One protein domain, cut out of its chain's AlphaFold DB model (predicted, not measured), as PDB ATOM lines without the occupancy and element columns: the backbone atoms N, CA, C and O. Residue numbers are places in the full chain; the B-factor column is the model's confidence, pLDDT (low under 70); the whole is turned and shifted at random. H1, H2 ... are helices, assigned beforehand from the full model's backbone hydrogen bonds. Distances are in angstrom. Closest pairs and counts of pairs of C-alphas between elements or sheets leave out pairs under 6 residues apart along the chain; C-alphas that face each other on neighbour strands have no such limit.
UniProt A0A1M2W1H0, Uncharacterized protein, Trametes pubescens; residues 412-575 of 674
ATOM      1  N   ASP A 412     167.877 135.839 124.792       49.91
ATOM      2  CA  ASP A 412     167.767 135.177 126.090       49.91
ATOM      3  C   ASP A 412     166.308 134.999 126.546       49.91
ATOM      4  O   ASP A 412     165.976 133.997 127.179       49.91
ATOM      5  N   VAL A 413     165.385 135.882 126.146       48.38
ATOM      6  CA  VAL A 413     163.939 135.664 126.346       48.38
ATOM      7  C   VAL A 413     163.418 134.601 125.376       48.38
ATOM      8  O   VAL A 413     162.601 133.770 125.767       48.38
ATOM      9  N   MET A 414     163.904 134.588 124.134       48.91
ATOM     10  CA  MET A 414     163.510 133.608 123.115       48.91
ATOM     11  C   MET A 414     164.058 132.201 123.404       48.91
ATOM     12  O   MET A 414     163.365 131.217 123.153       48.91
ATOM     13  N   ASP A 415     165.255 132.086 123.972       50.66
ATOM     14  CA  ASP A 415     165.879 130.826 124.384       50.66
ATOM     15  C   ASP A 415     165.227 130.238 125.633       50.66
ATOM     16  O   ASP A 415     164.985 129.033 125.695       50.66
ATOM     17  N   LEU A 416     164.831 131.082 126.587       50.06
ATOM     18  CA  LEU A 416     164.095 130.654 127.778       50.06
ATOM     19  C   LEU A 416     162.674 130.181 127.433       50.06
ATOM     20  O   LEU A 416     162.187 129.178 127.951       50.06
ATOM     21  N   ILE A 417     162.025 130.875 126.499       46.28
ATOM     22  CA  ILE A 417     160.745 130.483 125.906       46.28
ATOM     23  C   ILE A 417     160.867 129.149 125.153       46.28
ATOM     24  O   ILE A 417     159.991 128.292 125.282       46.28
ATOM     25  N   ARG A 418     161.956 128.955 124.394       54.09
ATOM     26  CA  ARG A 418     162.272 127.683 123.725       54.09
ATOM     27  C   ARG A 418     162.478 126.552 124.738       54.09
ATOM     28  O   ARG A 418     161.990 125.453 124.495       54.09
ATOM     29  N   GLY A 419     163.146 126.822 125.861       52.34
ATOM     30  CA  GLY A 419     163.398 125.849 126.931       52.34
ATOM     31  C   GLY A 419     162.155 125.435 127.725       52.34
ATOM     32  O   GLY A 419     162.077 124.301 128.180       52.34
ATOM     33  N   ALA A 420     161.158 126.315 127.851       50.00
ATOM     34  CA  ALA A 420     159.906 126.031 128.558       50.00
ATOM     35  C   ALA A 420     158.835 125.329 127.695       50.00
ATOM     36  O   ALA A 420     157.690 125.210 128.130       50.00
ATOM     37  N   GLU A 421     159.157 124.950 126.449       51.62
ATOM     38  CA  GLU A 421     158.193 124.512 125.418       51.62
ATOM     39  C   GLU A 421     156.992 125.470 125.228       51.62
ATOM     40  O   GLU A 421     155.968 125.124 124.628       51.62
ATOM     41  N   LEU A 422     157.111 126.712 125.704       49.44
ATOM     42  CA  LEU A 422     156.098 127.744 125.550       49.44
ATOM     43  C   LEU A 422     156.131 128.193 124.099       49.44
ATOM     44  O   LEU A 422     157.092 128.799 123.645       49.44
ATOM     45  N   LYS A 423     155.073 127.885 123.354       55.03
ATOM     46  CA  LYS A 423     154.912 128.229 121.938       55.03
ATOM     47  C   LYS A 423     154.350 129.659 121.809       55.03
ATOM     48  O   LYS A 423     153.129 129.829 121.825       55.03
ATOM     49  N   PRO A 424     155.169 130.719 121.639       45.47
ATOM     50  CA  PRO A 424     154.701 132.118 121.690       45.47
ATOM     51  C   PRO A 424     153.804 132.473 120.507       45.47
ATOM     52  O   PRO A 424     153.037 133.437 120.541       45.47
ATOM     53  N   TRP A 425     153.890 131.671 119.445       53.94
ATOM     54  CA  TRP A 425     153.141 131.839 118.212       53.94
ATOM     55  C   TRP A 425     151.628 131.650 118.345       53.94
ATOM     56  O   TRP A 425     150.907 131.996 117.411       53.94
ATOM     57  N   TYR A 426     151.114 131.152 119.473       49.91
ATOM     58  CA  TYR A 426     149.664 131.105 119.703       49.91
ATOM     59  C   TYR A 426     149.063 132.487 119.987       49.91
ATOM     60  O   TYR A 426     147.932 132.755 119.585       49.91
ATOM     61  N   LEU A 427     149.829 133.401 120.593       44.28
ATOM     62  CA  LEU A 427     149.373 134.767 120.873       44.28
ATOM     63  C   LEU A 427     149.619 135.730 119.719       44.28
ATOM     64  O   LEU A 427     148.772 136.579 119.447       44.28
ATOM     65  N   SER A 428     150.726 135.561 118.991       47.25
ATOM     66  CA  SER A 428     150.958 136.282 117.732       47.25
ATOM     67  C   SER A 428     150.146 135.720 116.560       47.25
ATOM     68  O   SER A 428     150.188 136.260 115.457       47.25
ATOM     69  N   GLY A 429     149.392 134.642 116.791       38.44
ATOM     70  CA  GLY A 429     148.524 134.001 115.811       38.44
ATOM     71  C   GLY A 429     149.256 133.244 114.703       38.44
ATOM     72  O   GLY A 429     148.626 132.731 113.784       38.44
ATOM     73  N   VAL A 430     150.580 133.134 114.776       40.09
ATOM     74  CA  VAL A 430     151.435 132.520 113.752       40.09
ATOM     75  C   VAL A 430     151.105 131.034 113.527       40.09
ATOM     76  O   VAL A 430     151.145 130.579 112.388       40.09
ATOM     77  N   ALA A 431     150.686 130.288 114.557       40.47
ATOM     78  CA  ALA A 431     150.229 128.895 114.399       40.47
ATOM     79  C   ALA A 431     148.766 128.752 113.932       40.47
ATOM     80  O   ALA A 431     148.327 127.653 113.607       40.47
ATOM     81  N   VAL A 432     148.014 129.854 113.891       41.88
ATOM     82  CA  VAL A 432     146.559 129.900 113.652       41.88
ATOM     83  C   VAL A 432     146.218 130.884 112.522       41.88
ATOM     84  O   VAL A 432     145.191 131.559 112.532       41.88
ATOM     85  N   LEU A 433     147.091 130.971 111.509       43.97
ATOM     86  CA  LEU A 433     146.888 131.787 110.298       43.97
ATOM     87  C   LEU A 433     146.713 133.297 110.580       43.97
ATOM     88  O   LEU A 433     145.943 133.991 109.918       43.97
ATOM     89  N   GLY A 434     147.426 133.823 111.575       41.62
ATOM     90  CA  GLY A 434     147.381 135.229 111.990       41.62
ATOM     91  C   GLY A 434     146.226 135.585 112.931       41.62
ATOM     92  O   GLY A 434     146.026 136.767 113.206       41.62
ATOM     93  N   ARG A 435     145.469 134.599 113.430       53.72
ATOM     94  CA  ARG A 435     144.439 134.785 114.465       53.72
ATOM     95  C   ARG A 435     145.001 134.337 115.812       53.72
ATOM     96  O   ARG A 435     145.596 133.270 115.882       53.72
ATOM     97  N   SER A 436     144.865 135.138 116.866       55.62
ATOM     98  CA  SER A 436     145.254 134.701 118.214       55.62
ATOM     99  C   SER A 436     144.413 133.497 118.643       55.62
ATOM    100  O   SER A 436     143.235 133.423 118.307       55.62
ATOM    101  N   CYS A 437     145.024 132.538 119.342       73.31
ATOM    102  CA  CYS A 437     144.309 131.459 120.021       73.31
ATOM    103  C   CYS A 437     144.471 131.654 121.528       73.31
ATOM    104  O   CYS A 437     145.426 131.180 122.147       73.31
ATOM    105  N   GLU A 438     143.547 132.421 122.093       80.62
ATOM    106  CA  GLU A 438     143.494 132.788 123.504       80.62
ATOM    107  C   GLU A 438     143.455 131.544 124.411       80.62
ATOM    108  O   GLU A 438     144.167 131.482 125.409       80.62
ATOM    109  N   GLU A 439     142.690 130.517 124.041       78.75
ATOM    110  CA  GLU A 439     142.578 129.244 124.761       78.75
ATOM    111  C   GLU A 439     143.897 128.476 124.818       78.75
ATOM    112  O   GLU A 439     144.291 128.048 125.900       78.75
ATOM    113  N   ALA A 440     144.590 128.337 123.685       74.94
ATOM    114  CA  ALA A 440     145.880 127.655 123.645       74.94
ATOM    115  C   ALA A 440     146.921 128.409 124.480       74.94
ATOM    116  O   ALA A 440     147.714 127.806 125.200       74.94
ATOM    117  N   ALA A 441     146.896 129.743 124.429       81.12
ATOM    118  CA  ALA A 441     147.761 130.548 125.272       81.12
ATOM    119  C   ALA A 441     147.479 130.310 126.762       81.12
ATOM    120  O   ALA A 441     148.415 130.080 127.519       81.12
ATOM    121  N   LEU A 442     146.210 130.296 127.184       86.12
ATOM    122  CA  LEU A 442     145.851 130.023 128.578       86.12
ATOM    123  C   LEU A 442     146.241 128.609 129.020       86.12
ATOM    124  O   LEU A 442     146.797 128.475 130.105       86.12
ATOM    125  N   SER A 443     146.028 127.580 128.192       83.00
ATOM    126  CA  SER A 443     146.439 126.206 128.529       83.00
ATOM    127  C   SER A 443     147.956 126.068 128.670       83.00
ATOM    128  O   SER A 443     148.433 125.272 129.467       83.00
ATOM    129  N   HIS A 444     148.726 126.863 127.923       80.62
ATOM    130  CA  HIS A 444     150.183 126.901 128.051       80.62
ATOM    131  C   HIS A 444     150.663 127.676 129.283       80.62
ATOM    132  O   HIS A 444     151.748 127.397 129.788       80.62
ATOM    133  N   LEU A 445     149.876 128.632 129.777       88.06
ATOM    134  CA  LEU A 445     150.193 129.375 130.998       88.06
ATOM    135  C   LEU A 445     149.733 128.651 132.270       88.06
ATOM    136  O   LEU A 445     150.291 128.896 133.335       88.06
ATOM    137  N   GLU A 446     148.756 127.749 132.172       88.31
ATOM    138  CA  GLU A 446     148.183 127.018 133.308       88.31
ATOM    139  C   GLU A 446     149.215 126.294 134.192       88.31
ATOM    140  O   GLU A 446     149.134 126.442 135.417       88.31
ATOM    141  N   PRO A 447     150.238 125.607 133.642       86.75
ATOM    142  CA  PRO A 447     151.287 125.019 134.464       86.75
ATOM    143  C   PRO A 447     152.017 126.051 135.327       86.75
ATOM    144  O   PRO A 447     152.380 125.741 136.456       86.75
ATOM    145  N   LEU A 448     152.197 127.287 134.857       88.25
ATOM    146  CA  LEU A 448     152.898 128.328 135.620       88.25
ATOM    147  C   LEU A 448     152.067 128.842 136.802       88.25
ATOM    148  O   LEU A 448     152.640 129.262 137.805       88.25
ATOM    149  N   PHE A 449     150.736 128.784 136.710       88.06
ATOM    150  CA  PHE A 449     149.844 129.197 137.799       88.06
ATOM    151  C   PHE A 449     149.759 128.155 138.912       88.06
ATOM    152  O   PHE A 449     149.642 128.520 140.077       88.06
ATOM    153  N   ASN A 450     149.819 126.870 138.550       83.94
ATOM    154  CA  ASN A 450     149.510 125.767 139.462       83.94
ATOM    155  C   ASN A 450     150.743 124.971 139.927       83.94
ATOM    156  O   ASN A 450     150.611 124.115 140.800       83.94
ATOM    157  N   SER A 451     151.925 125.202 139.346       80.69
ATOM    158  CA  SER A 451     153.125 124.427 139.687       80.69
ATOM    159  C   SER A 451     153.917 125.053 140.827       80.69
ATOM    160  O   SER A 451     154.106 126.267 140.893       80.69
ATOM    161  N   THR A 452     154.465 124.194 141.682       82.12
ATOM    162  CA  THR A 452     155.628 124.550 142.495       82.12
ATOM    163  C   THR A 452     156.838 124.764 141.586       82.12
ATOM    164  O   THR A 452     156.918 124.181 140.503       82.12
ATOM    165  N   CYS A 453     157.774 125.615 142.016       78.44
ATOM    166  CA  CYS A 453     159.000 125.879 141.263       78.44
ATOM    167  C   CYS A 453     159.693 124.550 140.901       78.44
ATOM    168  O   CYS A 453     160.007 123.774 141.814       78.44
ATOM    169  N   PRO A 454     159.923 124.249 139.607       79.75
ATOM    170  CA  PRO A 454     160.651 123.051 139.224       79.75
ATOM    171  C   PRO A 454     162.048 123.047 139.862       79.75
ATOM    172  O   PRO A 454     162.699 124.089 139.885       79.75
ATOM    173  N   PRO A 455     162.572 121.893 140.315       80.75
ATOM    174  CA  PRO A 455     163.826 121.831 141.079       80.75
ATOM    175  C   PRO A 455     165.070 122.304 140.304       80.75
ATOM    176  O   PRO A 455     166.130 122.467 140.897       80.75
ATOM    177  N   HIS A 456     164.953 122.499 138.988       84.12
ATOM    178  CA  HIS A 456     166.021 122.964 138.101       84.12
ATOM    179  C   HIS A 456     165.933 124.462 137.757       84.12
ATOM    180  O   HIS A 456     166.812 124.963 137.058       84.12
ATOM    181  N   ILE A 457     164.887 125.170 138.199       78.62
ATOM    182  CA  ILE A 457     164.714 126.608 137.964       78.62
ATOM    183  C   ILE A 457     164.973 127.340 139.278       78.62
ATOM    184  O   ILE A 457     164.463 126.961 140.331       78.62
ATOM    185  N   ASP A 458     165.777 128.399 139.216       87.69
ATOM    186  CA  ASP A 458     165.987 129.277 140.362       87.69
ATOM    187  C   ASP A 458     164.646 129.907 140.813       87.69
ATOM    188  O   ASP A 458     163.905 130.416 139.963       87.69
ATOM    189  N   PRO A 459     164.314 129.908 142.121       87.25
ATOM    190  CA  PRO A 459     163.044 130.439 142.617       87.25
ATOM    191  C   PRO A 459     162.741 131.877 142.180       87.25
ATOM    192  O   PRO A 459     161.598 132.165 141.828       87.25
ATOM    193  N   GLY A 460     163.742 132.763 142.133       87.06
ATOM    194  CA  GLY A 460     163.550 134.147 141.688       87.06
ATOM    195  C   GLY A 460     163.244 134.235 140.191       87.06
ATOM    196  O   GLY A 460     162.403 135.022 139.753       87.06
ATOM    197  N   THR A 461     163.866 133.364 139.396       82.31
ATOM    198  CA  THR A 461     163.555 133.227 137.966       82.31
ATOM    199  C   THR A 461     162.131 132.710 137.750       82.31
ATOM    200  O   THR A 461     161.409 133.234 136.898       82.31
ATOM    201  N   PHE A 462     161.698 131.719 138.533       86.75
ATOM    202  CA  PHE A 462     160.342 131.176 138.450       86.75
ATOM    203  C   PHE A 462     159.280 132.203 138.860       86.75
ATOM    204  O   PHE A 462     158.292 132.365 138.146       86.75
ATOM    205  N   GLU A 463     159.515 132.971 139.925       88.44
ATOM    206  CA  GLU A 463     158.641 134.078 140.332       88.44
ATOM    207  C   GLU A 463     158.499 135.116 139.204       88.44
ATOM    208  O   GLU A 463     157.385 135.486 138.822       88.44
ATOM    209  N   GLY A 464     159.617 135.497 138.572       86.88
ATOM    210  CA  GLY A 464     159.643 136.365 137.389       86.88
ATOM    211  C   GLY A 464     158.827 135.836 136.201       86.88
ATOM    212  O   GLY A 464     158.235 136.619 135.449       86.88
ATOM    213  N   LEU A 465     158.768 134.515 136.019       85.00
ATOM    214  CA  LEU A 465     157.954 133.869 134.988       85.00
ATOM    215  C   LEU A 465     156.469 133.865 135.350       85.00
ATOM    216  O   LEU A 465     155.644 134.189 134.494       85.00
ATOM    217  N   GLN A 466     156.128 133.565 136.604       90.75
ATOM    218  CA  GLN A 466     154.748 133.608 137.091       90.75
ATOM    219  C   GLN A 466     154.151 135.009 136.930       90.75
ATOM    220  O   GLN A 466     153.064 135.162 136.374       90.75
ATOM    221  N   LEU A 467     154.909 136.041 137.300       91.44
ATOM    222  CA  LEU A 467     154.577 137.455 137.102       91.44
ATOM    223  C   LEU A 467     154.173 137.777 135.653       91.44
ATOM    224  O   LEU A 467     153.103 138.337 135.385       91.44
ATOM    225  N   LYS A 468     155.019 137.378 134.695       88.94
ATOM    226  CA  LYS A 468     154.766 137.573 133.259       88.94
ATOM    227  C   LYS A 468     153.571 136.750 132.782       88.94
ATOM    228  O   LYS A 468     152.776 137.253 131.989       88.94
ATOM    229  N   ALA A 469     153.407 135.528 133.286       91.88
ATOM    230  CA  ALA A 469     152.285 134.657 132.962       91.88
ATOM    231  C   ALA A 469     150.943 135.252 133.418       91.88
ATOM    232  O   ALA A 469     149.995 135.275 132.631       91.88
ATOM    233  N   TYR A 470     150.863 135.803 134.635       94.44
ATOM    234  CA  TYR A 470     149.661 136.472 135.145       94.44
ATOM    235  C   TYR A 470     149.306 137.706 134.315       94.44
ATOM    236  O   TYR A 470     148.164 137.861 133.883       94.44
ATOM    237  N   SER A 471     150.297 138.542 134.001       93.50
ATOM    238  CA  SER A 471     150.118 139.682 133.099       93.50
ATOM    239  C   SER A 471     149.617 139.255 131.714       93.50
ATOM    240  O   SER A 471     148.748 139.907 131.132       93.50
ATOM    241  N   LEU A 472     150.153 138.167 131.160       90.00
ATOM    242  CA  LEU A 472     149.761 137.677 129.843       90.00
ATOM    243  C   LEU A 472     148.345 137.097 129.856       90.00
ATOM    244  O   LEU A 472     147.547 137.419 128.979       90.00
ATOM    245  N   ALA A 473     147.991 136.319 130.879       93.88
ATOM    246  CA  ALA A 473     146.633 135.817 131.053       93.88
ATOM    247  C   ALA A 473     145.616 136.947 131.260       93.88
ATOM    248  O   ALA A 473     144.518 136.874 130.704       93.88
ATOM    249  N   ALA A 474     145.985 138.014 131.978       94.50
ATOM    250  CA  ALA A 474     145.156 139.210 132.100       94.50
ATOM    251  C   ALA A 474     144.838 139.811 130.723       94.50
ATOM    252  O   ALA A 474     143.676 140.077 130.414       94.50
ATOM    253  N   TYR A 475     145.852 139.947 129.861       92.50
ATOM    254  CA  TYR A 475     145.666 140.438 128.494       92.50
ATOM    255  C   TYR A 475     144.785 139.518 127.651       92.50
ATOM    256  O   TYR A 475     143.910 139.987 126.926       92.50
ATOM    257  N   VAL A 476     144.998 138.205 127.750       90.38
ATOM    258  CA  VAL A 476     144.230 137.212 126.994       90.38
ATOM    259  C   VAL A 476     142.748 137.277 127.356       90.38
ATOM    260  O   VAL A 476     141.901 137.372 126.469       90.38
ATOM    261  N   HIS A 477     142.422 137.304 128.647       93.56
ATOM    262  CA  HIS A 477     141.044 137.459 129.106       93.56
ATOM    263  C   HIS A 477     140.446 138.821 128.729       93.56
ATOM    264  O   HIS A 477     139.301 138.884 128.283       93.56
ATOM    265  N   TYR A 478     141.226 139.901 128.805       92.62
ATOM    266  CA  TYR A 478     140.796 141.222 128.342       92.62
ATOM    267  C   TYR A 478     140.451 141.229 126.844       92.62
ATOM    268  O   TYR A 478     139.422 141.768 126.438       92.62
ATOM    269  N   ARG A 479     141.262 140.574 126.008       87.50
ATOM    270  CA  ARG A 479     140.979 140.445 124.574       87.50
ATOM    271  C   ARG A 479     139.717 139.640 124.293       87.50
ATOM    272  O   ARG A 479     138.967 140.020 123.397       87.50
ATOM    273  N   ARG A 480     139.451 138.582 125.065       88.44
ATOM    274  CA  ARG A 480     138.190 137.825 124.970       88.44
ATOM    275  C   ARG A 480     136.986 138.676 125.343       88.44
ATOM    276  O   ARG A 480     135.985 138.633 124.640       88.44
ATOM    277  N   PHE A 481     137.104 139.488 126.392       89.94
ATOM    278  CA  PHE A 481     136.067 140.445 126.771       89.94
ATOM    279  C   PHE A 481     135.741 141.424 125.630       89.94
ATOM    280  O   PHE A 481     134.572 141.729 125.411       89.94
ATOM    281  N   LEU A 482     136.745 141.872 124.868       84.31
ATOM    282  CA  LEU A 482     136.549 142.743 123.702       84.31
ATOM    283  C   LEU A 482     136.091 142.013 122.427       84.31
ATOM    284  O   LEU A 482     135.711 142.670 121.456       84.31
ATOM    285  N   ALA A 483     136.160 140.682 122.384       82.25
ATOM    286  CA  ALA A 483     135.883 139.926 121.172       82.25
ATOM    287  C   ALA A 483     134.395 139.994 120.798       82.25
ATOM    288  O   ALA A 483     133.504 139.840 121.635       82.25
ATOM    289  N   SER A 484     134.109 140.179 119.505       75.44
ATOM    290  CA  SER A 484     132.735 140.097 119.014       75.44
ATOM    291  C   SER A 484     132.206 138.657 119.134       75.44
ATOM    292  O   SER A 484     132.982 137.699 119.052       75.44
ATOM    293  N   PRO A 485     130.878 138.451 119.248       72.62
ATOM    294  CA  PRO A 485     130.295 137.108 119.235       72.62
ATOM    295  C   PRO A 485     130.685 136.282 117.996       72.62
ATOM    296  O   PRO A 485     130.720 135.057 118.055       72.62
ATOM    297  N   GLU A 486     130.969 136.945 116.874       70.25
ATOM    298  CA  GLU A 486     131.455 136.326 115.637       70.25
ATOM    299  C   GLU A 486     132.897 135.838 115.774       70.25
ATOM    300  O   GLU A 486     133.172 134.686 115.447       70.25
ATOM    301  N   ALA A 487     133.785 136.663 116.337       67.50
ATOM    302  CA  ALA A 487     135.171 136.286 116.597       67.50
ATOM    303  C   ALA A 487     135.269 135.078 117.548       67.50
ATOM    304  O   ALA A 487     136.083 134.184 117.325       67.50
ATOM    305  N   ILE A 488     134.388 135.006 118.554       66.94
ATOM    306  CA  ILE A 488     134.305 133.866 119.482       66.94
ATOM    307  C   ILE A 488     133.875 132.587 118.749       66.94
ATOM    308  O   ILE A 488     134.497 131.540 118.923       66.94
ATOM    309  N   ARG A 489     132.839 132.655 117.900       69.75
ATOM    310  CA  ARG A 489     132.374 131.496 117.112       69.75
ATOM    311  C   ARG A 489     133.438 131.000 116.138       69.75
ATOM    312  O   ARG A 489     133.593 129.794 115.960       69.75
ATOM    313  N   ASP A 490     134.169 131.917 115.521       67.06
ATOM    314  CA  ASP A 490     135.267 131.587 114.618       67.06
ATOM    315  C   ASP A 490     136.428 130.904 115.352       67.06
ATOM    316  O   ASP A 490     136.953 129.909 114.856       67.06
ATOM    317  N   ALA A 491     136.794 131.382 116.545       64.75
ATOM    318  CA  ALA A 491     137.816 130.743 117.375       64.75
ATOM    319  C   ALA A 491     137.405 129.321 117.801       64.75
ATOM    320  O   ALA A 491     138.211 128.393 117.723       64.75
ATOM    321  N   GLN A 492     136.133 129.122 118.165       67.06
ATOM    322  CA  GLN A 492     135.581 127.813 118.539       67.06
ATOM    323  C   GLN A 492     135.603 126.793 117.392       67.06
ATOM    324  O   GLN A 492     135.812 125.609 117.632       67.06
ATOM    325  N   ARG A 493     135.406 127.231 116.143       70.81
ATOM    326  CA  ARG A 493     135.458 126.339 114.970       70.81
ATOM    327  C   ARG A 493     136.858 125.801 114.688       70.81
ATOM    328  O   ARG A 493     136.984 124.743 114.086       70.81
ATOM    329  N   LEU A 494     137.893 126.543 115.077       61.84
ATOM    330  CA  LEU A 494     139.282 126.232 114.742       61.84
ATOM    331  C   LEU A 494     139.983 125.375 115.794       61.84
ATOM    332  O   LEU A 494     140.957 124.701 115.469       61.84
ATOM    333  N   SER A 495     139.530 125.404 117.047       61.31
ATOM    334  CA  SER A 495     140.262 124.759 118.134       61.31
ATOM    335  C   SER A 495     140.119 123.232 118.162       61.31
ATOM    336  O   SER A 495     140.888 122.598 118.872       61.31
ATOM    337  N   ASN A 496     139.185 122.616 117.418       61.50
ATOM    338  CA  ASN A 496     138.822 121.185 117.533       61.50
ATOM    339  C   ASN A 496     138.540 120.718 118.983       61.50
ATOM    340  O   ASN A 496     138.375 119.526 119.228       61.50
ATOM    341  N   VAL A 497     138.467 121.644 119.944       59.88
ATOM    342  CA  VAL A 497     138.161 121.360 121.341       59.88
ATOM    343  C   VAL A 497     136.647 121.246 121.433       59.88
ATOM    344  O   VAL A 497     135.931 122.240 121.284       59.88
ATOM    345  N   GLU A 498     136.156 120.024 121.627       49.72
ATOM    346  CA  GLU A 498     134.732 119.745 121.785       49.72
ATOM    347  C   GLU A 498     134.106 120.654 122.863       49.72
ATOM    348  O   GLU A 498     134.548 120.718 124.006       49.72
ATOM    349  N   GLN A 499     133.048 121.367 122.465       53.06
ATOM    350  CA  GLN A 499     132.075 122.047 123.328       53.06
ATOM    351  C   GLN A 499     132.615 123.040 124.379       53.06
ATOM    352  O   GLN A 499     132.178 123.041 125.533       53.06
ATOM    353  N   VAL A 500     133.460 123.999 123.988       59.00
ATOM    354  CA  VAL A 500     133.666 125.187 124.837       59.00
ATOM    355  C   VAL A 500     132.374 126.015 124.846       59.00
ATOM    356  O   VAL A 500     132.072 126.711 123.875       59.00
ATOM    357  N   ARG A 501     131.588 125.942 125.932       67.62
ATOM    358  CA  ARG A 501     130.405 126.802 126.126       67.62
ATOM    359  C   ARG A 501     130.797 128.273 125.915       67.62
ATOM    360  O   ARG A 501     131.848 128.674 126.422       67.62
ATOM    361  N   PRO A 502     129.976 129.082 125.213       69.25
ATOM    362  CA  PRO A 502     130.201 130.521 125.119       69.25
ATOM    363  C   PRO A 502     130.358 131.086 126.533       69.25
ATOM    364  O   PRO A 502     129.445 130.954 127.349       69.25
ATOM    365  N   ARG A 503     131.534 131.640 126.843       76.75
ATOM    366  CA  ARG A 503     131.770 132.270 128.144       76.75
ATOM    367  C   ARG A 503     131.093 133.636 128.173       76.75
ATOM    368  O   ARG A 503     131.022 134.323 127.155       76.75
ATOM    369  N   ASP A 504     130.564 133.992 129.336       86.75
ATOM    370  CA  ASP A 504     129.993 135.310 129.584       86.75
ATOM    371  C   ASP A 504     131.124 136.357 129.520       86.75
ATOM    372  O   ASP A 504     132.133 136.183 130.209       86.75
ATOM    373  N   PRO A 505     131.002 137.444 128.732       88.31
ATOM    374  CA  PRO A 505     131.975 138.535 128.735       88.31
ATOM    375  C   PRO A 505     132.285 139.071 130.139       88.31
ATOM    376  O   PRO A 505     133.412 139.492 130.395       88.31
ATOM    377  N   LEU A 506     131.314 139.025 131.060       90.12
ATOM    378  CA  LEU A 506     131.538 139.385 132.458       90.12
ATOM    379  C   LEU A 506     132.557 138.459 133.140       90.12
ATOM    380  O   LEU A 506     133.397 138.930 133.899       90.12
ATOM    381  N   ASP A 507     132.533 137.159 132.845       90.75
ATOM    382  CA  ASP A 507     133.512 136.214 133.390       90.75
ATOM    383  C   ASP A 507     134.915 136.481 132.854       90.75
ATOM    384  O   ASP A 507     135.891 136.380 133.597       90.75
ATOM    385  N   ASP A 508     135.030 136.843 131.576       92.25
ATOM    386  CA  ASP A 508     136.324 137.151 130.977       92.25
ATOM    387  C   ASP A 508     136.919 138.441 131.552       92.25
ATOM    388  O   ASP A 508     138.087 138.440 131.928       92.25
ATOM    389  N   ILE A 509     136.145 139.515 131.740       94.88
ATOM    390  CA  ILE A 509     136.685 140.726 132.385       94.88
ATOM    391  C   ILE A 509     137.001 140.517 133.872       94.88
ATOM    392  O   ILE A 509     137.998 141.051 134.352       94.88
ATOM    393  N   LEU A 510     136.223 139.703 134.595       93.50
ATOM    394  CA  LEU A 510     136.524 139.358 135.989       93.50
ATOM    395  C   LEU A 510     137.815 138.542 136.104       93.50
ATOM    396  O   LEU A 510     138.646 138.835 136.961       93.50
ATOM    397  N   ARG A 511     138.034 137.570 135.211       93.69
ATOM    398  CA  ARG A 511     139.301 136.826 135.137       93.69
ATOM    399  C   ARG A 511     140.456 137.725 134.717       93.69
ATOM    400  O   ARG A 511     141.539 137.610 135.278       93.69
ATOM    401  N   ALA A 512     140.244 138.636 133.768       95.12
ATOM    402  CA  ALA A 512     141.263 139.602 133.368       95.12
ATOM    403  C   ALA A 512     141.704 140.458 134.561       95.12
ATOM    404  O   ALA A 512     142.902 140.600 134.805       95.12
ATOM    405  N   ALA A 513     140.738 140.975 135.325       96.12
ATOM    406  CA  ALA A 513     140.984 141.749 136.532       96.12
ATOM    407  C   ALA A 513     141.674 140.923 137.621       96.12
ATOM    408  O   ALA A 513     142.597 141.423 138.252       96.12
ATOM    409  N   ASP A 514     141.270 139.669 137.832       95.12
ATOM    410  CA  ASP A 514     141.885 138.778 138.822       95.12
ATOM    411  C   ASP A 514     143.369 138.541 138.509       95.12
ATOM    412  O   ASP A 514     144.240 138.812 139.335       95.12
ATOM    413  N   ARG A 515     143.678 138.151 137.267       95.94
ATOM    414  CA  ARG A 515     145.063 137.930 136.827       95.94
ATOM    415  C   ARG A 515     145.889 139.219 136.867       95.94
ATOM    416  O   ARG A 515     147.049 139.186 137.275       95.94
ATOM    417  N   ALA A 516     145.290 140.356 136.507       95.81
ATOM    418  CA  ALA A 516     145.926 141.667 136.623       95.81
ATOM    419  C   ALA A 516     146.209 142.037 138.087       95.81
ATOM    420  O   ALA A 516     147.267 142.580 138.393       95.81
ATOM    421  N   ASN A 517     145.291 141.714 138.995       96.56
ATOM    422  CA  ASN A 517     145.423 141.974 140.419       96.56
ATOM    423  C   ASN A 517     146.507 141.121 141.072       96.56
ATOM    424  O   ASN A 517     147.259 141.643 141.888       96.56
ATOM    425  N   ILE A 518     146.636 139.849 140.686       95.12
ATOM    426  CA  ILE A 518     147.735 138.994 141.149       95.12
ATOM    427  C   ILE A 518     149.078 139.562 140.671       95.12
ATOM    428  O   ILE A 518     149.972 139.762 141.491       95.12
ATOM    429  N   ALA A 519     149.202 139.919 139.386       94.62
ATOM    430  CA  ALA A 519     150.418 140.542 138.857       94.62
ATOM    431  C   ALA A 519     150.768 141.855 139.588       94.62
ATOM    432  O   ALA A 519     151.914 142.054 139.988       94.62
ATOM    433  N   ALA A 520     149.772 142.715 139.831       95.75
ATOM    434  CA  ALA A 520     149.942 143.959 140.580       95.75
ATOM    435  C   ALA A 520     150.333 143.713 142.049       95.75
ATOM    436  O   ALA A 520     151.201 144.408 142.571       95.75
ATOM    437  N   ASN A 521     149.745 142.707 142.705       95.56
ATOM    438  CA  ASN A 521     150.075 142.317 144.079       95.56
ATOM    439  C   ASN A 521     151.521 141.831 144.220       95.56
ATOM    440  O   ASN A 521     152.144 142.037 145.256       95.56
ATOM    441  N   MET A 522     152.064 141.226 143.168       93.69
ATOM    442  CA  MET A 522     153.468 140.835 143.090       93.69
ATOM    443  C   MET A 522     154.382 141.979 142.586       93.69
ATOM    444  O   MET A 522     155.553 141.760 142.296       93.69
ATOM    445  N   GLY A 523     153.867 143.209 142.457       93.69
ATOM    446  CA  GLY A 523     154.648 144.395 142.088       93.69
ATOM    447  C   GLY A 523     154.885 144.591 140.586       93.69
ATOM    448  O   GLY A 523     155.702 145.430 140.206       93.69
ATOM    449  N   PHE A 524     154.185 143.862 139.710       93.44
ATOM    450  CA  PHE A 524     154.362 143.962 138.259       93.44
ATOM    451  C   PHE A 524     153.162 144.586 137.559       93.44
ATOM    452  O   PHE A 524     152.095 143.990 137.414       93.44
ATOM    453  N   VAL A 525     153.376 145.807 137.071       92.88
ATOM    454  CA  VAL A 525     152.359 146.630 136.413       92.88
ATOM    455  C   VAL A 525     152.756 146.840 134.955       92.88
ATOM    456  O   VAL A 525     153.417 147.812 134.598       92.88
ATOM    457  N   SER A 526     152.380 145.893 134.099       88.81
ATOM    458  CA  SER A 526     152.582 145.993 132.651       88.81
ATOM    459  C   SER A 526     151.427 146.737 131.966       88.81
ATOM    460  O   SER A 526     150.358 146.933 132.547       88.81
ATOM    461  N   SER A 527     151.575 147.069 130.679       86.00
ATOM    462  CA  SER A 527     150.471 147.611 129.871       86.00
ATOM    463  C   SER A 527     149.245 146.689 129.850       86.00
ATOM    464  O   SER A 527     148.118 147.173 129.845       86.00
ATOM    465  N   ALA A 528     149.437 145.366 129.889       89.75
ATOM    466  CA  ALA A 528     148.340 144.403 129.962       89.75
ATOM    467  C   ALA A 528     147.541 144.520 131.268       89.75
ATOM    468  O   ALA A 528     146.311 144.525 131.235       89.75
ATOM    469  N   VAL A 529     148.243 144.661 132.399       93.50
ATOM    470  CA  VAL A 529     147.643 144.873 133.727       93.50
ATOM    471  C   VAL A 529     146.846 146.179 133.743       93.50
ATOM    472  O   VAL A 529     145.698 146.193 134.181       93.50
ATOM    473  N   VAL A 530     147.412 147.255 133.186       90.56
ATOM    474  CA  VAL A 530     146.746 148.565 133.091       90.56
ATOM    475  C   VAL A 530     145.492 148.503 132.216       90.56
ATOM    476  O   VAL A 530     144.459 149.044 132.607       90.56
ATOM    477  N   LEU A 531     145.552 147.845 131.053       88.19
ATOM    478  CA  LEU A 531     144.413 147.709 130.136       88.19
ATOM    479  C   LEU A 531     143.264 146.919 130.773       88.19
ATOM    480  O   LEU A 531     142.131 147.402 130.806       88.19
ATOM    481  N   ALA A 532     143.564 145.736 131.317       94.00
ATOM    482  CA  ALA A 532     142.580 144.898 131.995       94.00
ATOM    483  C   ALA A 532     141.971 145.617 133.210       94.00
ATOM    484  O   ALA A 532     140.749 145.654 133.361       94.00
ATOM    485  N   GLY A 533     142.811 146.252 134.035       95.75
ATOM    486  CA  GLY A 533     142.373 146.992 135.215       95.75
ATOM    487  C   GLY A 533     141.520 148.210 134.883       95.75
ATOM    488  O   GLY A 533     140.499 148.437 135.527       95.75
ATOM    489  N   SER A 534     141.879 148.962 133.844       91.88
ATOM    490  CA  SER A 534     141.124 150.139 133.405       91.88
ATOM    491  C   SER A 534     139.759 149.751 132.834       91.88
ATOM    492  O   SER A 534     138.753 150.376 133.162       91.88
ATOM    493  N   ALA A 535     139.692 148.682 132.034       90.94
ATOM    494  CA  ALA A 535     138.428 148.155 131.522       90.94
ATOM    495  C   ALA A 535     137.505 147.674 132.652       90.94
ATOM    496  O   ALA A 535     136.312 147.991 132.659       90.94
ATOM    497  N   PHE A 536     138.059 146.975 133.646       95.38
ATOM    498  CA  PHE A 536     137.303 146.540 134.816       95.38
ATOM    499  C   PHE A 536     136.846 147.723 135.682       95.38
ATOM    500  O   PHE A 536     135.676 147.785 136.056       95.38
ATOM    501  N   TYR A 537     137.709 148.716 135.918       93.44
ATOM    502  CA  TYR A 537     137.362 149.962 136.610       93.44
ATOM    503  C   TYR A 537     136.172 150.671 135.945       93.44
ATOM    504  O   TYR A 537     135.210 151.056 136.618       93.44
ATOM    505  N   CYS A 538     136.201 150.816 134.616       90.69
ATOM    506  CA  CYS A 538     135.110 151.420 133.856       90.69
ATOM    507  C   CYS A 538     133.800 150.641 134.040       90.69
ATOM    508  O   CYS A 538     132.761 151.258 134.276       90.69
ATOM    509  N   LEU A 539     133.850 149.307 133.988       91.56
ATOM    510  CA  LEU A 539     132.680 148.456 134.201       91.56
ATOM    511  C   LEU A 539     132.104 148.620 135.617       91.56
ATOM    512  O   LEU A 539     130.913 148.889 135.756       91.56
ATOM    513  N   VAL A 540     132.931 148.530 136.663       93.06
ATOM    514  CA  VAL A 540     132.514 148.686 138.074       93.06
ATOM    515  C   VAL A 540     131.814 150.030 138.294       93.06
ATOM    516  O   VAL A 540     130.731 150.087 138.885       93.06
ATOM    517  N   LYS A 541     132.376 151.104 137.731       90.56
ATOM    518  CA  LYS A 541     131.797 152.449 137.801       90.56
ATOM    519  C   LYS A 541     130.450 152.545 137.083       90.56
ATOM    520  O   LYS A 541     129.522 153.151 137.612       90.56
ATOM    521  N   GLN A 542     130.320 151.941 135.903       88.44
ATOM    522  CA  GLN A 542     129.055 151.921 135.157       88.44
ATOM    523  C   GLN A 542     127.968 151.099 135.855       88.44
ATOM    524  O   GLN A 542     126.793 151.456 135.802       88.44
ATOM    525  N   LEU A 543     128.352 150.034 136.560       90.81
ATOM    526  CA  LEU A 543     127.445 149.234 137.383       90.81
ATOM    527  C   LEU A 543     127.059 149.937 138.704       90.81
ATOM    528  O   LEU A 543     126.185 149.453 139.430       90.81
ATOM    529  N   GLY A 544     127.662 151.093 139.002       92.44
ATOM    530  CA  GLY A 544     127.349 151.919 140.166       92.44
ATOM    531  C   GLY A 544     127.875 151.349 141.481       92.44
ATOM    532  O   GLY A 544     127.196 151.484 142.498       92.44
ATOM    533  N   PHE A 545     129.027 150.678 141.447       91.44
ATOM    534  CA  PHE A 545     129.765 150.259 142.639       91.44
ATOM    535  C   PHE A 545     130.889 151.249 142.940       91.44
ATOM    536  O   PHE A 545     131.489 151.823 142.024       91.44
ATOM    537  N   ASN A 546     131.201 151.423 144.221       90.62
ATOM    538  CA  ASN A 546     132.415 152.105 144.640       90.62
ATOM    539  C   ASN A 546     133.575 151.106 144.617       90.62
ATOM    540  O   ASN A 546     133.403 149.933 144.934       90.62
ATOM    541  N   LEU A 547     134.788 151.562 144.297       84.75
ATOM    542  CA  LEU A 547     135.963 150.680 144.331       84.75
ATOM    543  C   LEU A 547     136.226 150.089 145.722       84.75
ATOM    544  O   LEU A 547     136.714 148.967 145.829       84.75
ATOM    545  N   GLY A 548     135.868 150.829 146.776       85.69
ATOM    546  CA  GLY A 548     135.953 150.360 148.160       85.69
ATOM    547  C   GLY A 548     135.065 149.148 148.456       85.69
ATOM    548  O   GLY A 548     135.353 148.412 149.394       85.69
ATOM    549  N   ASP A 549     134.050 148.889 147.625       87.00
ATOM    550  CA  ASP A 549     133.172 147.719 147.748       87.00
ATOM    551  C   ASP A 549     133.869 146.423 147.273       87.00
ATOM    552  O   ASP A 549     133.342 145.326 147.455       87.00
ATOM    553  N   LEU A 550     135.059 146.536 146.664       93.12
ATOM    554  CA  LEU A 550     135.838 145.442 146.077       93.12
ATOM    555  C   LEU A 550     137.277 145.399 146.639       93.12
ATOM    556  O   LEU A 550     138.245 145.578 145.888       93.12
ATOM    557  N   PRO A 551     137.458 145.139 147.950       91.50
ATOM    558  CA  PRO A 551     138.770 145.191 148.606       91.50
ATOM    559  C   PRO A 551     139.759 144.140 148.079       91.50
ATOM    560  O   PRO A 551     140.968 144.344 148.130       91.50
ATOM    561  N   CYS A 552     139.271 143.035 147.511       91.44
ATOM    562  CA  CYS A 552     140.110 141.999 146.903       91.44
ATOM    563  C   CYS A 552     140.952 142.501 145.716       91.44
ATOM    564  O   CYS A 552     141.988 141.897 145.434       91.44
ATOM    565  N   PHE A 553     140.544 143.600 145.070       95.56
ATOM    566  CA  PHE A 553     141.237 144.227 143.940       95.56
ATOM    567  C   PHE A 553     142.092 145.443 144.339       95.56
ATOM    568  O   PHE A 553     142.580 146.166 143.471       95.56
ATOM    569  N   GLN A 554     142.296 145.686 145.641       95.19
ATOM    570  CA  GLN A 554     143.085 146.819 146.132       95.19
ATOM    571  C   GLN A 554     144.490 146.925 145.497       95.19
ATOM    572  O   GLN A 554     144.855 148.044 145.129       95.19
ATOM    573  N   PRO A 555     145.268 145.834 145.308       96.81
ATOM    574  CA  PRO A 555     146.556 145.919 144.616       96.81
ATOM    575  C   PRO A 555     146.447 146.495 143.200       96.81
ATOM    576  O   PRO A 555     147.206 147.392 142.831       96.81
ATOM    577  N   LEU A 556     145.463 146.035 142.423       96.69
ATOM    578  CA  LEU A 556     145.199 146.550 141.079       96.69
ATOM    579  C   LEU A 556     144.812 148.033 141.101       96.69
ATOM    580  O   LEU A 556     145.275 148.802 140.261       96.69
ATOM    581  N   TRP A 557     143.993 148.452 142.066       95.75
ATOM    582  CA  TRP A 557     143.588 149.851 142.221       95.75
ATOM    583  C   TRP A 557     144.766 150.758 142.554       95.75
ATOM    584  O   TRP A 557     144.946 151.772 141.883       95.75
ATOM    585  N   GLY A 558     145.608 150.360 143.510       94.94
ATOM    586  CA  GLY A 558     146.820 151.103 143.855       94.94
ATOM    587  C   GLY A 558     147.763 151.248 142.658       94.94
ATOM    588  O   GLY A 558     148.241 152.347 142.376       94.94
ATOM    589  N   ALA A 559     147.954 150.166 141.895       93.88
ATOM    590  CA  ALA A 559     148.759 150.172 140.676       93.88
ATOM    591  C   ALA A 559     148.203 151.119 139.598       93.88
ATOM    592  O   ALA A 559     148.961 151.876 138.987       93.88
ATOM    593  N   LEU A 560     146.883 151.114 139.372       93.62
ATOM    594  CA  LEU A 560     146.247 152.038 138.433       93.62
ATOM    595  C   LEU A 560     146.387 153.485 138.908       93.62
ATOM    596  O   LEU A 560     146.736 154.349 138.109       93.62
ATOM    597  N   GLU A 561     146.123 153.778 140.182       93.75
ATOM    598  CA  GLU A 561     146.226 155.135 140.731       93.75
ATOM    599  C   GLU A 561     147.642 155.697 140.608       93.75
ATOM    600  O   GLU A 561     147.818 156.847 140.199       93.75
ATOM    601  N   GLU A 562     148.660 154.887 140.898       91.88
ATOM    602  CA  GLU A 562     150.054 155.276 140.705       91.88
ATOM    603  C   GLU A 562     150.378 155.519 139.226       91.88
ATOM    604  O   GLU A 562     150.993 156.535 138.890       91.88
ATOM    605  N   TYR A 563     149.936 154.629 138.333       88.38
ATOM    606  CA  TYR A 563     150.120 154.788 136.891       88.38
ATOM    607  C   TYR A 563     149.474 156.081 136.372       88.38
ATOM    608  O   TYR A 563     150.078 156.824 135.599       88.38
ATOM    609  N   MET A 564     148.273 156.402 136.848       84.25
ATOM    610  CA  MET A 564     147.539 157.604 136.451       84.25
ATOM    611  C   MET A 564     148.192 158.873 136.992       84.25
ATOM    612  O   MET A 564     148.332 159.844 136.252       84.25
ATOM    613  N   ARG A 565     148.691 158.843 138.231       90.00
ATOM    614  CA  ARG A 565     149.486 159.936 138.808       90.00
ATOM    615  C   ARG A 565     150.757 160.197 137.996       90.00
ATOM    616  O   ARG A 565     151.097 161.352 137.745       90.00
ATOM    617  N   LYS A 566     151.440 159.137 137.539       82.69
ATOM    618  CA  LYS A 566     152.605 159.251 136.642       82.69
ATOM    619  C   LYS A 566     152.216 159.893 135.309       82.69
ATOM    620  O   LYS A 566     152.872 160.847 134.900       82.69
ATOM    621  N   LEU A 567     151.131 159.450 134.671       76.94
ATOM    622  CA  LEU A 567     150.644 160.060 133.426       76.94
ATOM    623  C   LEU A 567     150.285 161.540 133.594       76.94
ATOM    624  O   LEU A 567     150.600 162.350 132.727       76.94
ATOM    625  N   GLU A 568     149.661 161.910 134.709       81.38
ATOM    626  CA  GLU A 568     149.316 163.299 135.004       81.38
ATOM    627  C   GLU A 568     150.565 164.162 135.225       81.38
ATOM    628  O   GLU A 568     150.642 165.267 134.695       81.38
ATOM    629  N   SER A 569     151.600 163.631 135.885       77.50
ATOM    630  CA  SER A 569     152.891 164.323 136.018       77.50
ATOM    631  C   SER A 569     153.600 164.543 134.672       77.50
ATOM    632  O   SER A 569     154.179 165.605 134.435       77.50
ATOM    633  N   VAL A 570     153.498 163.581 133.747       71.69
ATOM    634  CA  VAL A 570     154.009 163.729 132.373       71.69
ATOM    635  C   VAL A 570     153.178 164.763 131.610       71.69
ATOM    636  O   VAL A 570     153.729 165.622 130.934       71.69
ATOM    637  N   ARG A 571     151.851 164.752 131.764       72.62
ATOM    638  CA  ARG A 571     150.965 165.734 131.122       72.62
ATOM    639  C   ARG A 571     151.241 167.162 131.597       72.62
ATOM    640  O   ARG A 571     151.280 168.062 130.772       72.62
ATOM    641  N   LEU A 572     151.444 167.363 132.899       74.06
ATOM    642  CA  LEU A 572     151.729 168.677 133.487       74.06
ATOM    643  C   LEU A 572     153.135 169.201 133.149       74.06
ATOM    644  O   LEU A 572     153.372 170.400 133.252       74.06
ATOM    645  N   SER A 573     154.061 168.327 132.740       65.19
ATOM    646  CA  SER A 573     155.414 168.720 132.320       65.19
ATOM    647  C   SER A 573     155.529 169.040 130.827       65.19
ATOM    648  O   SER A 573     156.522 169.639 130.413       65.19
ATOM    649  N   VAL A 574     154.513 168.718 130.021       57.22
ATOM    650  CA  VAL A 574     154.415 169.168 128.627       57.22
ATOM    651  C   VAL A 574     153.675 170.512 128.607       57.22
ATOM    652  O   VAL A 574     152.507 170.554 128.996       57.22
ATOM    653  N   PRO A 575     154.297 171.619 128.150       51.97
ATOM    654  CA  PRO A 575     153.600 172.890 127.992       51.97
ATOM    655  C   PRO A 575     152.402 172.693 127.060       51.97
ATOM    656  O   PRO A 575     152.579 172.391 125.878       51.97
TER     657      PRO A 575
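AT A GLANCE: This is residues 412 to 575 of the 674 residues of an uncharacterized protein of Trametes pubescens (UniProt A0A1M2W1H0). The long helix H3 is the core, with H2 folded back on it as a hairpin and H5 packed along it; H6 crosses H5, and H7 crosses both, its end sticking out with residues 565 to 575. The short helices H1 and H4 lie at the margins. The printed part has 164 residues with seven named helices, H1 to H7, and no named strand: all helix. It is compact, with a radius of gyration of the C-alphas of 17.3 A, spanning 47 by 42 by 36 A.

HOW THE PARTS SIT: H3, residues 459 to 482, touches H5, residues 505 to 521, at a shallow tilt of 25 degrees, opposite ways; the closest C-alphas, Ala 474 and Ala 512, are 4.1 A apart. H2, residues 438 to 450, forms a helical hairpin with H3, the closest C-alphas being Glu 438 and Val 476, 5.7 A; the tilt of 32 degrees is only just shallow. H6, residues 527 to 542, touches H5 at a steep tilt of 54 degrees, closest at C-alphas Ala 516 and Val 529, 4.6 A. H7, residues 551 to 573, touches H5 about perpendicular at 76 degrees, with residues 553 to 559 alone, closest at C-alphas Asn 517 and Leu 556, 4.6 A. H4, residues 485 to 494, is close to H3 but not clearly touching, and H1, residues 412 to 419, touches no helix. In H1, H3, H5 and H6 every O i to N i+4 pair is within hydrogen-bond range; in H2 7 of 9, H4 5 of 6, H7 17 of 19.

IN THESE COORDINATES: H3 runs 34.8 A from C-alpha 459 at (163.044, 130.439, 142.617); H7 runs 33.1 A to C-alpha 573 at (155.414, 168.720, 132.320), with a kink of 28 degrees near residue 558.

THE WHOLE: The printed part has no cut. The link from H1 to H2 is long, 18 residues. Mean pLDDT of the printed part is 79.2; residues 412 to 436, 487 to 492, 494 to 502 and 573 to 575 are under 70.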